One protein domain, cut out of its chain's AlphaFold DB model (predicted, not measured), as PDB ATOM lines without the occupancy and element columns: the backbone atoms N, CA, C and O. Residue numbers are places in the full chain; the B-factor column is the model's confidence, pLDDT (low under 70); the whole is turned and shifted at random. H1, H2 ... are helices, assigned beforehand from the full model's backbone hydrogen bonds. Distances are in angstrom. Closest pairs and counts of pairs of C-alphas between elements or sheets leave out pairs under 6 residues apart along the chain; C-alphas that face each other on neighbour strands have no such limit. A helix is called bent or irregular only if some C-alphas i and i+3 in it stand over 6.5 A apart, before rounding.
ATOM      1  N   LYS A  95     -31.516   2.547 -23.337       76.81
ATOM      2  CA  LYS A  95     -30.993   3.923 -23.417       76.81
ATOM      3  C   LYS A  95     -31.363   4.750 -22.188       76.81
ATOM      4  O   LYS A  95     -30.541   5.514 -21.698       76.81
ATOM      5  N   LEU A  96     -32.595   4.594 -21.698       80.38
ATOM      6  CA  LEU A  96     -33.026   5.242 -20.462       80.38
ATOM      7  C   LEU A  96     -32.215   4.727 -19.269       80.38
ATOM      8  O   LEU A  96     -31.732   5.529 -18.483       80.38
ATOM      9  N   GLN A  97     -32.023   3.412 -19.167       83.06
ATOM     10  CA  GLN A  97     -31.225   2.808 -18.105       83.06
ATOM     11  C   GLN A  97     -29.773   3.304 -18.132       83.06
ATOM     12  O   GLN A  97     -29.278   3.751 -17.107       83.06
ATOM     13  N   GLU A  98     -29.122   3.313 -19.296       87.06
ATOM     14  CA  GLU A  98     -27.765   3.854 -19.458       87.06
ATOM     15  C   GLU A  98     -27.703   5.340 -19.066       87.06
ATOM     16  O   GLU A  98     -26.767   5.777 -18.398       87.06
ATOM     17  N   SER A  99     -28.721   6.127 -19.429       86.88
ATOM     18  CA  SER A  99     -28.821   7.532 -19.023       86.88
ATOM     19  C   SER A  99     -28.950   7.686 -17.507       86.88
ATOM     20  O   SER A  99     -28.295   8.551 -16.931       86.88
ATOM     21  N   LEU A 100     -29.771   6.859 -16.858       85.31
ATOM     22  CA  LEU A 100     -29.947   6.870 -15.405       85.31
ATOM     23  C   LEU A 100     -28.662   6.445 -14.687       85.31
ATOM     24  O   LEU A 100     -28.243   7.112 -13.748       85.31
ATOM     25  N   GLU A 101     -27.984   5.401 -15.164       87.25
ATOM     26  CA  GLU A 101     -26.697   4.954 -14.619       87.25
ATOM     27  C   GLU A 101     -25.620   6.044 -14.724       87.25
ATOM     28  O   GLU A 101     -24.844   6.247 -13.788       87.25
ATOM     29  N   ASN A 102     -25.599   6.805 -15.825       90.31
ATOM     30  CA  ASN A 102     -24.704   7.951 -15.970       90.31
ATOM     31  C   ASN A 102     -25.001   9.050 -14.937       90.31
ATOM     32  O   ASN A 102     -24.062   9.593 -14.354       90.31
ATOM     33  N   ILE A 103     -26.283   9.351 -14.697       87.31
ATOM     34  CA  ILE A 103     -26.723  10.321 -13.684       87.31
ATOM     35  C   ILE A 103     -26.316   9.841 -12.284       87.31
ATOM     36  O   ILE A 103     -25.673  10.587 -11.549       87.31
ATOM     37  N   TYR A 104     -26.588   8.583 -11.929       84.56
ATOM     38  CA  TYR A 104     -26.194   8.030 -10.628       84.56
ATOM     39  C   TYR A 104     -24.680   8.066 -10.414       84.56
ATOM     40  O   TYR A 104     -24.211   8.458  -9.345       84.56
ATOM     41  N   ARG A 105     -23.891   7.745 -11.444       86.94
ATOM     42  CA  ARG A 105     -22.429   7.844 -11.374       86.94
ATOM     43  C   ARG A 105     -21.948   9.281 -11.159       86.94
ATOM     44  O   ARG A 105     -20.968   9.467 -10.444       86.94
ATOM     45  N   LEU A 106     -22.622  10.272 -11.745       88.25
ATOM     46  CA  LEU A 106     -22.310  11.689 -11.535       88.25
ATOM     47  C   LEU A 106     -22.645  12.145 -10.106       88.25
ATOM     48  O   LEU A 106     -21.902  12.936  -9.535       88.25
ATOM     49  N   HIS A 107     -23.732  11.637  -9.521       82.75
ATOM     50  CA  HIS A 107     -24.162  12.007  -8.168       82.75
ATOM     51  C   HIS A 107     -23.402  11.287  -7.049       82.75
ATOM     52  O   HIS A 107     -23.268  11.850  -5.963       82.75
ATOM     53  N   ARG A 108     -22.869  10.084  -7.299       82.06
ATOM     54  CA  ARG A 108     -22.187   9.252  -6.292       82.06
ATOM     55  C   ARG A 108     -21.138  10.000  -5.442       82.06
ATOM     56  O   ARG A 108     -21.157   9.800  -4.233       82.06
ATOM     57  N   PRO A 109     -20.258  10.865  -5.990       84.38
ATOM     58  CA  PRO A 109     -19.260  11.580  -5.184       84.38
ATOM     59  C   PRO A 109     -19.848  12.597  -4.195       84.38
ATOM     60  O   PRO A 109     -19.181  12.966  -3.238       84.38
ATOM     61  N   TYR A 110     -21.082  13.058  -4.420       80.75
ATOM     62  CA  TYR A 110     -21.773  14.007  -3.540       80.75
ATOM     63  C   TYR A 110     -22.545  13.314  -2.411       80.75
ATOM     64  O   TYR A 110     -23.185  13.980  -1.595       80.75
ATOM     65  N   LYS A 111     -22.508  11.978  -2.362       75.94
ATOM     66  CA  LYS A 111     -23.117  11.194  -1.294       75.94
ATOM     67  C   LYS A 111     -22.341  11.428   0.003       75.94
ATOM     68  O   LYS A 111     -21.142  11.172   0.078       75.94
ATOM     69  N   LEU A 112     -23.043  11.892   1.033       73.81
ATOM     70  CA  LEU A 112     -22.507  12.004   2.388       73.81
ATOM     71  C   LEU A 112     -22.617  10.633   3.071       73.81
ATOM     72  O   LEU A 112     -23.535  10.395   3.851       73.81
ATOM     73  N   ASP A 113     -21.724   9.711   2.710       73.56
ATOM     74  CA  ASP A 113     -21.585   8.417   3.388       73.56
ATOM     75  C   ASP A 113     -20.748   8.601   4.659       73.56
ATOM     76  O   ASP A 113     -19.519   8.570   4.622       73.56
ATOM     77  N   ASP A 114     -21.425   8.805   5.787       82.50
ATOM     78  CA  ASP A 114     -20.798   8.794   7.106       82.50
ATOM     79  C   ASP A 114     -21.193   7.514   7.856       82.50
ATOM     80  O   ASP A 114     -22.315   7.365   8.355       82.50
ATOM     81  N   GLU A 115     -20.263   6.559   7.931       84.75
ATOM     82  CA  GLU A 115     -20.493   5.305   8.651       84.75
ATOM     83  C   GLU A 115     -20.760   5.523  10.145       84.75
ATOM     84  O   GLU A 115     -21.451   4.709  10.763       84.75
ATOM     85  N   SER A 116     -20.258   6.614  10.735       87.38
ATOM     86  CA  SER A 116     -20.491   6.914  12.147       87.38
ATOM     87  C   SER A 116     -21.972   7.196  12.411       87.38
ATOM     88  O   SER A 116     -22.552   6.602  13.320       87.38
ATOM     89  N   VAL A 117     -22.613   7.969  11.529       88.25
ATOM     90  CA  VAL A 117     -24.049   8.281  11.572       88.25
ATOM     91  C   VAL A 117     -24.890   7.016  11.402       88.25
ATOM     92  O   VAL A 117     -25.865   6.803  12.125       88.25
ATOM     93  N   LEU A 118     -24.503   6.131  10.479       88.94
ATOM     94  CA  LEU A 118     -25.191   4.855  10.286       88.94
ATOM     95  C   LEU A 118     -25.091   3.966  11.534       88.94
ATOM     96  O   LEU A 118     -26.074   3.333  11.922       88.94
ATOM     97  N   ASN A 119     -23.914   3.890  12.153       90.62
ATOM     98  CA  ASN A 119     -23.697   3.077  13.347       90.62
ATOM     99  C   ASN A 119     -24.442   3.641  14.563       90.62
ATOM    100  O   ASN A 119     -25.057   2.875  15.307       90.62
ATOM    101  N   GLU A 120     -24.463   4.962  14.729       90.69
ATOM    102  CA  GLU A 120     -25.260   5.638  15.753       90.69
ATOM    103  C   GLU A 120     -26.758   5.339  15.580       90.69
ATOM    104  O   GLU A 120     -27.407   4.844  16.506       90.69
ATOM    105  N   ALA A 121     -27.290   5.513  14.366       89.50
ATOM    106  CA  ALA A 121     -28.692   5.235  14.065       89.50
ATOM    107  C   ALA A 121     -29.058   3.755  14.272       89.50
ATOM    108  O   ALA A 121     -30.117   3.446  14.822       89.50
ATOM    109  N   LYS A 122     -28.173   2.819  13.896       91.06
ATOM    110  CA  LYS A 122     -28.345   1.379  14.159       91.06
ATOM    111  C   LYS A 122     -28.411   1.070  15.655       91.06
ATOM    112  O   LYS A 122     -29.202   0.217  16.060       91.06
ATOM    113  N   ASN A 123     -27.599   1.748  16.465       90.69
ATOM    114  CA  ASN A 123     -27.583   1.570  17.915       90.69
ATOM    115  C   ASN A 123     -28.855   2.119  18.571       90.69
ATOM    116  O   ASN A 123     -29.409   1.464  19.458       90.69
ATOM    117  N   GLN A 124     -29.342   3.271  18.104       91.06
ATOM    118  CA  GLN A 124     -30.578   3.889  18.587       91.06
ATOM    119  C   GLN A 124     -31.827   3.101  18.155       91.06
ATOM    120  O   GLN A 124     -32.731   2.868  18.955       91.06
ATOM    121  N   PHE A 125     -31.864   2.630  16.907       89.94
ATOM    122  CA  PHE A 125     -33.013   1.954  16.300       89.94
ATOM    123  C   PHE A 125     -32.675   0.515  15.892       89.94
ATOM    124  O   PHE A 125     -32.729   0.150  14.714       89.94
ATOM    125  N   LYS A 126     -32.382  -0.340  16.879       88.69
ATOM    126  CA  LYS A 126     -31.918  -1.728  16.662       88.69
ATOM    127  C   LYS A 126     -32.797  -2.545  15.705       88.69
ATOM    128  O   LYS A 126     -32.274  -3.271  14.863       88.69
ATOM    129  N   ASN A 127     -34.119  -2.380  15.778       93.56
ATOM    130  CA  ASN A 127     -35.069  -3.093  14.911       93.56
ATOM    131  C   ASN A 127     -34.966  -2.683  13.428       93.56
ATOM    132  O   ASN A 127     -35.316  -3.469  12.551       93.56
ATOM    133  N   HIS A 128     -34.453  -1.486  13.137       91.62
ATOM    134  CA  HIS A 128     -34.353  -0.923  11.786       91.62
ATOM    135  C   HIS A 128     -32.927  -0.952  11.223       91.62
ATOM    136  O   HIS A 128     -32.728  -0.671  10.043       91.62
ATOM    137  N   GLY A 129     -31.929  -1.348  12.019       90.75
ATOM    138  CA  GLY A 129     -30.525  -1.280  11.617       90.75
ATOM    139  C   GLY A 129     -30.176  -2.096  10.365       90.75
ATOM    140  O   GLY A 129     -29.354  -1.665   9.555       90.75
ATOM    141  N   LYS A 130     -30.838  -3.245  10.158       90.69
ATOM    142  CA  LYS A 130     -30.685  -4.052   8.931       90.69
ATOM    143  C   LYS A 130     -31.215  -3.319   7.697       90.69
ATOM    144  O   LYS A 130     -30.557  -3.328   6.662       90.69
ATOM    145  N   LEU A 131     -32.373  -2.669   7.819       92.12
ATOM    146  CA  LEU A 131     -32.972  -1.889   6.738       92.12
ATOM    147  C   LEU A 131     -32.107  -0.669   6.404       92.12
ATOM    148  O   LEU A 131     -31.811  -0.441   5.237       92.12
ATOM    149  N   MET A 132     -31.638   0.059   7.420       91.62
ATOM    150  CA  MET A 132     -30.723   1.192   7.248       91.62
ATOM    151  C   MET A 132     -29.442   0.776   6.521       91.62
ATOM    152  O   MET A 132     -29.012   1.445   5.586       91.62
ATOM    153  N   HIS A 133     -28.859  -0.367   6.897       89.50
ATOM    154  CA  HIS A 133     -27.684  -0.900   6.212       89.50
ATOM    155  C   HIS A 133     -27.968  -1.240   4.746       89.50
ATOM    156  O   HIS A 133     -27.196  -0.871   3.867       89.50
ATOM    157  N   TYR A 134     -29.087  -1.914   4.478       90.38
ATOM    158  CA  TYR A 134     -29.495  -2.267   3.122       90.38
ATOM    159  C   TYR A 134     -29.707  -1.025   2.245       90.38
ATOM    160  O   TYR A 134     -29.178  -0.949   1.138       90.38
ATOM    161  N   LEU A 135     -30.426  -0.019   2.744       90.44
ATOM    162  CA  LEU A 135     -30.676   1.220   2.006       90.44
ATOM    163  C   LEU A 135     -29.376   1.990   1.731       90.44
ATOM    164  O   LEU A 135     -29.163   2.428   0.601       90.44
ATOM    165  N   SER A 136     -28.474   2.062   2.711       87.94
ATOM    166  CA  SER A 136     -27.196   2.772   2.580       87.94
ATOM    167  C   SER A 136     -26.238   2.101   1.597       87.94
ATOM    168  O   SER A 136     -25.637   2.779   0.757       87.94
ATOM    169  N   ASN A 137     -26.099   0.773   1.676       84.44
ATOM    170  CA  ASN A 137     -25.083   0.022   0.936       84.44
ATOM    171  C   ASN A 137     -25.584  -0.534  -0.402       84.44
ATOM    172  O   ASN A 137     -24.792  -0.686  -1.325       84.44
ATOM    173  N   THR A 138     -26.872  -0.867  -0.514       83.75
ATOM    174  CA  THR A 138     -27.463  -1.430  -1.740       83.75
ATOM    175  C   THR A 138     -28.297  -0.402  -2.493       83.75
ATOM    176  O   THR A 138     -28.240  -0.357  -3.718       83.75
ATOM    177  N   GLY A 139     -29.064   0.420  -1.775       76.38
ATOM    178  CA  GLY A 139     -29.900   1.461  -2.377       76.38
ATOM    179  C   GLY A 139     -29.156   2.752  -2.722       76.38
ATOM    180  O   GLY A 139     -29.705   3.576  -3.436       76.38
ATOM    181  N   GLU A 140     -27.926   2.929  -2.229       80.50
ATOM    182  CA  GLU A 140     -27.169   4.188  -2.305       80.50
ATOM    183  C   GLU A 140     -27.863   5.376  -1.604       80.50
ATOM    184  O   GLU A 140     -27.589   6.531  -1.916       80.50
ATOM    185  N   TYR A 141     -28.695   5.099  -0.592       85.94
ATOM    186  CA  TYR A 141     -29.387   6.096   0.233       85.94
ATOM    187  C   TYR A 141     -28.796   6.121   1.652       85.94
ATOM    188  O   TYR A 141     -29.189   5.292   2.479       85.94
ATOM    189  N   PRO A 142     -27.833   7.016   1.946       87.44
ATOM    190  CA  PRO A 142     -27.174   7.045   3.245       87.44
ATOM    191  C   PRO A 142     -28.130   7.503   4.345       87.44
ATOM    192  O   PRO A 142     -29.127   8.185   4.098       87.44
ATOM    193  N   VAL A 143     -27.802   7.142   5.584       87.88
ATOM    194  CA  VAL A 143     -28.496   7.679   6.755       87.88
ATOM    195  C   VAL A 143     -27.924   9.055   7.065       87.88
ATOM    196  O   VAL A 143     -26.715   9.212   7.198       87.88
ATOM    197  N   TYR A 144     -28.802  10.042   7.203       85.31
ATOM    198  CA  TYR A 144     -28.435  11.388   7.619       85.31
ATOM    199  C   TYR A 144     -28.723  11.554   9.109       85.31
ATOM    200  O   TYR A 144     -29.772  11.117   9.590       85.31
ATOM    201  N   SER A 145     -27.815  12.205   9.841       77.75
ATOM    202  CA  SER A 145     -28.138  12.649  11.194       77.75
ATOM    203  C   SER A 145     -29.211  13.726  11.083       77.75
ATOM    204  O   SER A 145     -29.213  14.505  10.125       77.75
ATOM    205  N   ALA A 146     -30.172  13.718  12.005       66.62
ATOM    206  CA  ALA A 146     -31.335  14.592  11.945       66.62
ATOM    207  C   ALA A 146     -30.908  16.069  11.960       66.62
ATOM    208  O   ALA A 146     -30.719  16.674  13.012       66.62
ATOM    209  N   ARG A 147     -30.761  16.654  10.772       65.31
ATOM    210  CA  ARG A 147     -30.713  18.096  10.562       65.31
ATOM    211  C   ARG A 147     -32.154  18.515  10.311       65.31
ATOM    212  O   ARG A 147     -32.681  18.227   9.247       65.31
ATOM    213  N   GLU A 148     -32.785  19.052  11.355       79.31
ATOM    214  CA  GLU A 148     -34.095  19.724  11.359       79.31
ATOM    215  C   GLU A 148     -35.128  19.153  10.366       79.31
ATOM    216  O   GLU A 148     -35.330  19.674   9.272       79.31
ATOM    217  N   ALA A 149     -35.806  18.072  10.758       86.94
ATOM    218  CA  ALA A 149     -36.949  17.544  10.016       86.94
ATOM    219  C   ALA A 149     -38.253  17.922  10.727       86.94
ATOM    220  O   ALA A 149     -38.462  17.550  11.883       86.94
ATOM    221  N   THR A 150     -39.148  18.610  10.021       90.50
ATOM    222  CA  THR A 150     -40.485  18.957  10.518       90.50
ATOM    223  C   THR A 150     -41.528  18.104   9.809       90.50
ATOM    224  O   THR A 150     -41.599  18.090   8.581       90.50
ATOM    225  N   TYR A 151     -42.341  17.382  10.582       92.62
ATOM    226  CA  TYR A 151     -43.448  16.587  10.055       92.62
ATOM    227  C   TYR A 151     -44.736  17.414  10.016       92.62
ATOM    228  O   TYR A 151     -45.144  17.970  11.035       92.62
TER     229      TYR A 151
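What this domain is: This is residues 95 to 151 of the 186 residues of the protein "PLDc_N domain-containing protein" of Alkalibacterium sp. 20 (UniProt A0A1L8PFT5). Look for a long helix, H1, reaching out to one side of a small helical hairpin made of H2 and H3; H1 touches neither of them, and its residues 95 to 103 stick out free as an arm. After H3, residues 138 to 151 form a long stretch with no named element, which folds back past the hairpin and then leads away from it. The printed part has 57 residues with three named helices in the order H1, H2, H3 and no named strand, and its class is all helix. It is loose, with a radius of gyration of the C-alphas of 13.7 A, and elongated, spanning 42 by 24 by 23 A.

How they stand to each other: Begin with the longest helix, H1, residues 95 to 110, which is apart from H2, residues 115 to 124, and from H3, residues 126 to 137. Then look at H2 and H3, a helical hairpin: they touch, closest at the C-alphas of Lys 122 and Gly 129, 4.3 A apart. H3 touches H2 with residues 128 to 133 alone. Their lines stand at a shallow tilt of 23 degrees and they run opposite ways. In H2 every O i to N i+4 pair is within hydrogen-bond range; H1 has 10 of 12 and H3 6 of 8.

Where its parts are: Find C-alpha 95 at (-30.993, 3.923, -23.417); from there H1 runs 24.1 A to C-alpha 110 at (-21.773, 14.007, -3.540). It is irregular, with C-alphas 106 and 109 7.0 A apart. H2, residues 115 to 124, measures 14.2 A. H3, residues 126 to 137, runs 17.2 A to C-alpha 137 at (-25.083, 0.022, 0.936) and is irregular, with C-alphas 127 and 130 7.5 A apart.

The domain as a whole: The two C-alphas farthest apart are those of Lys 95 and Gln 124, at 42.0 A. The printed part has no cut, and the links H1 to H2 and H2 to H3 are tight. Mean pLDDT of the printed part is 85.5; look at residues 146 to 147 for the values under 70.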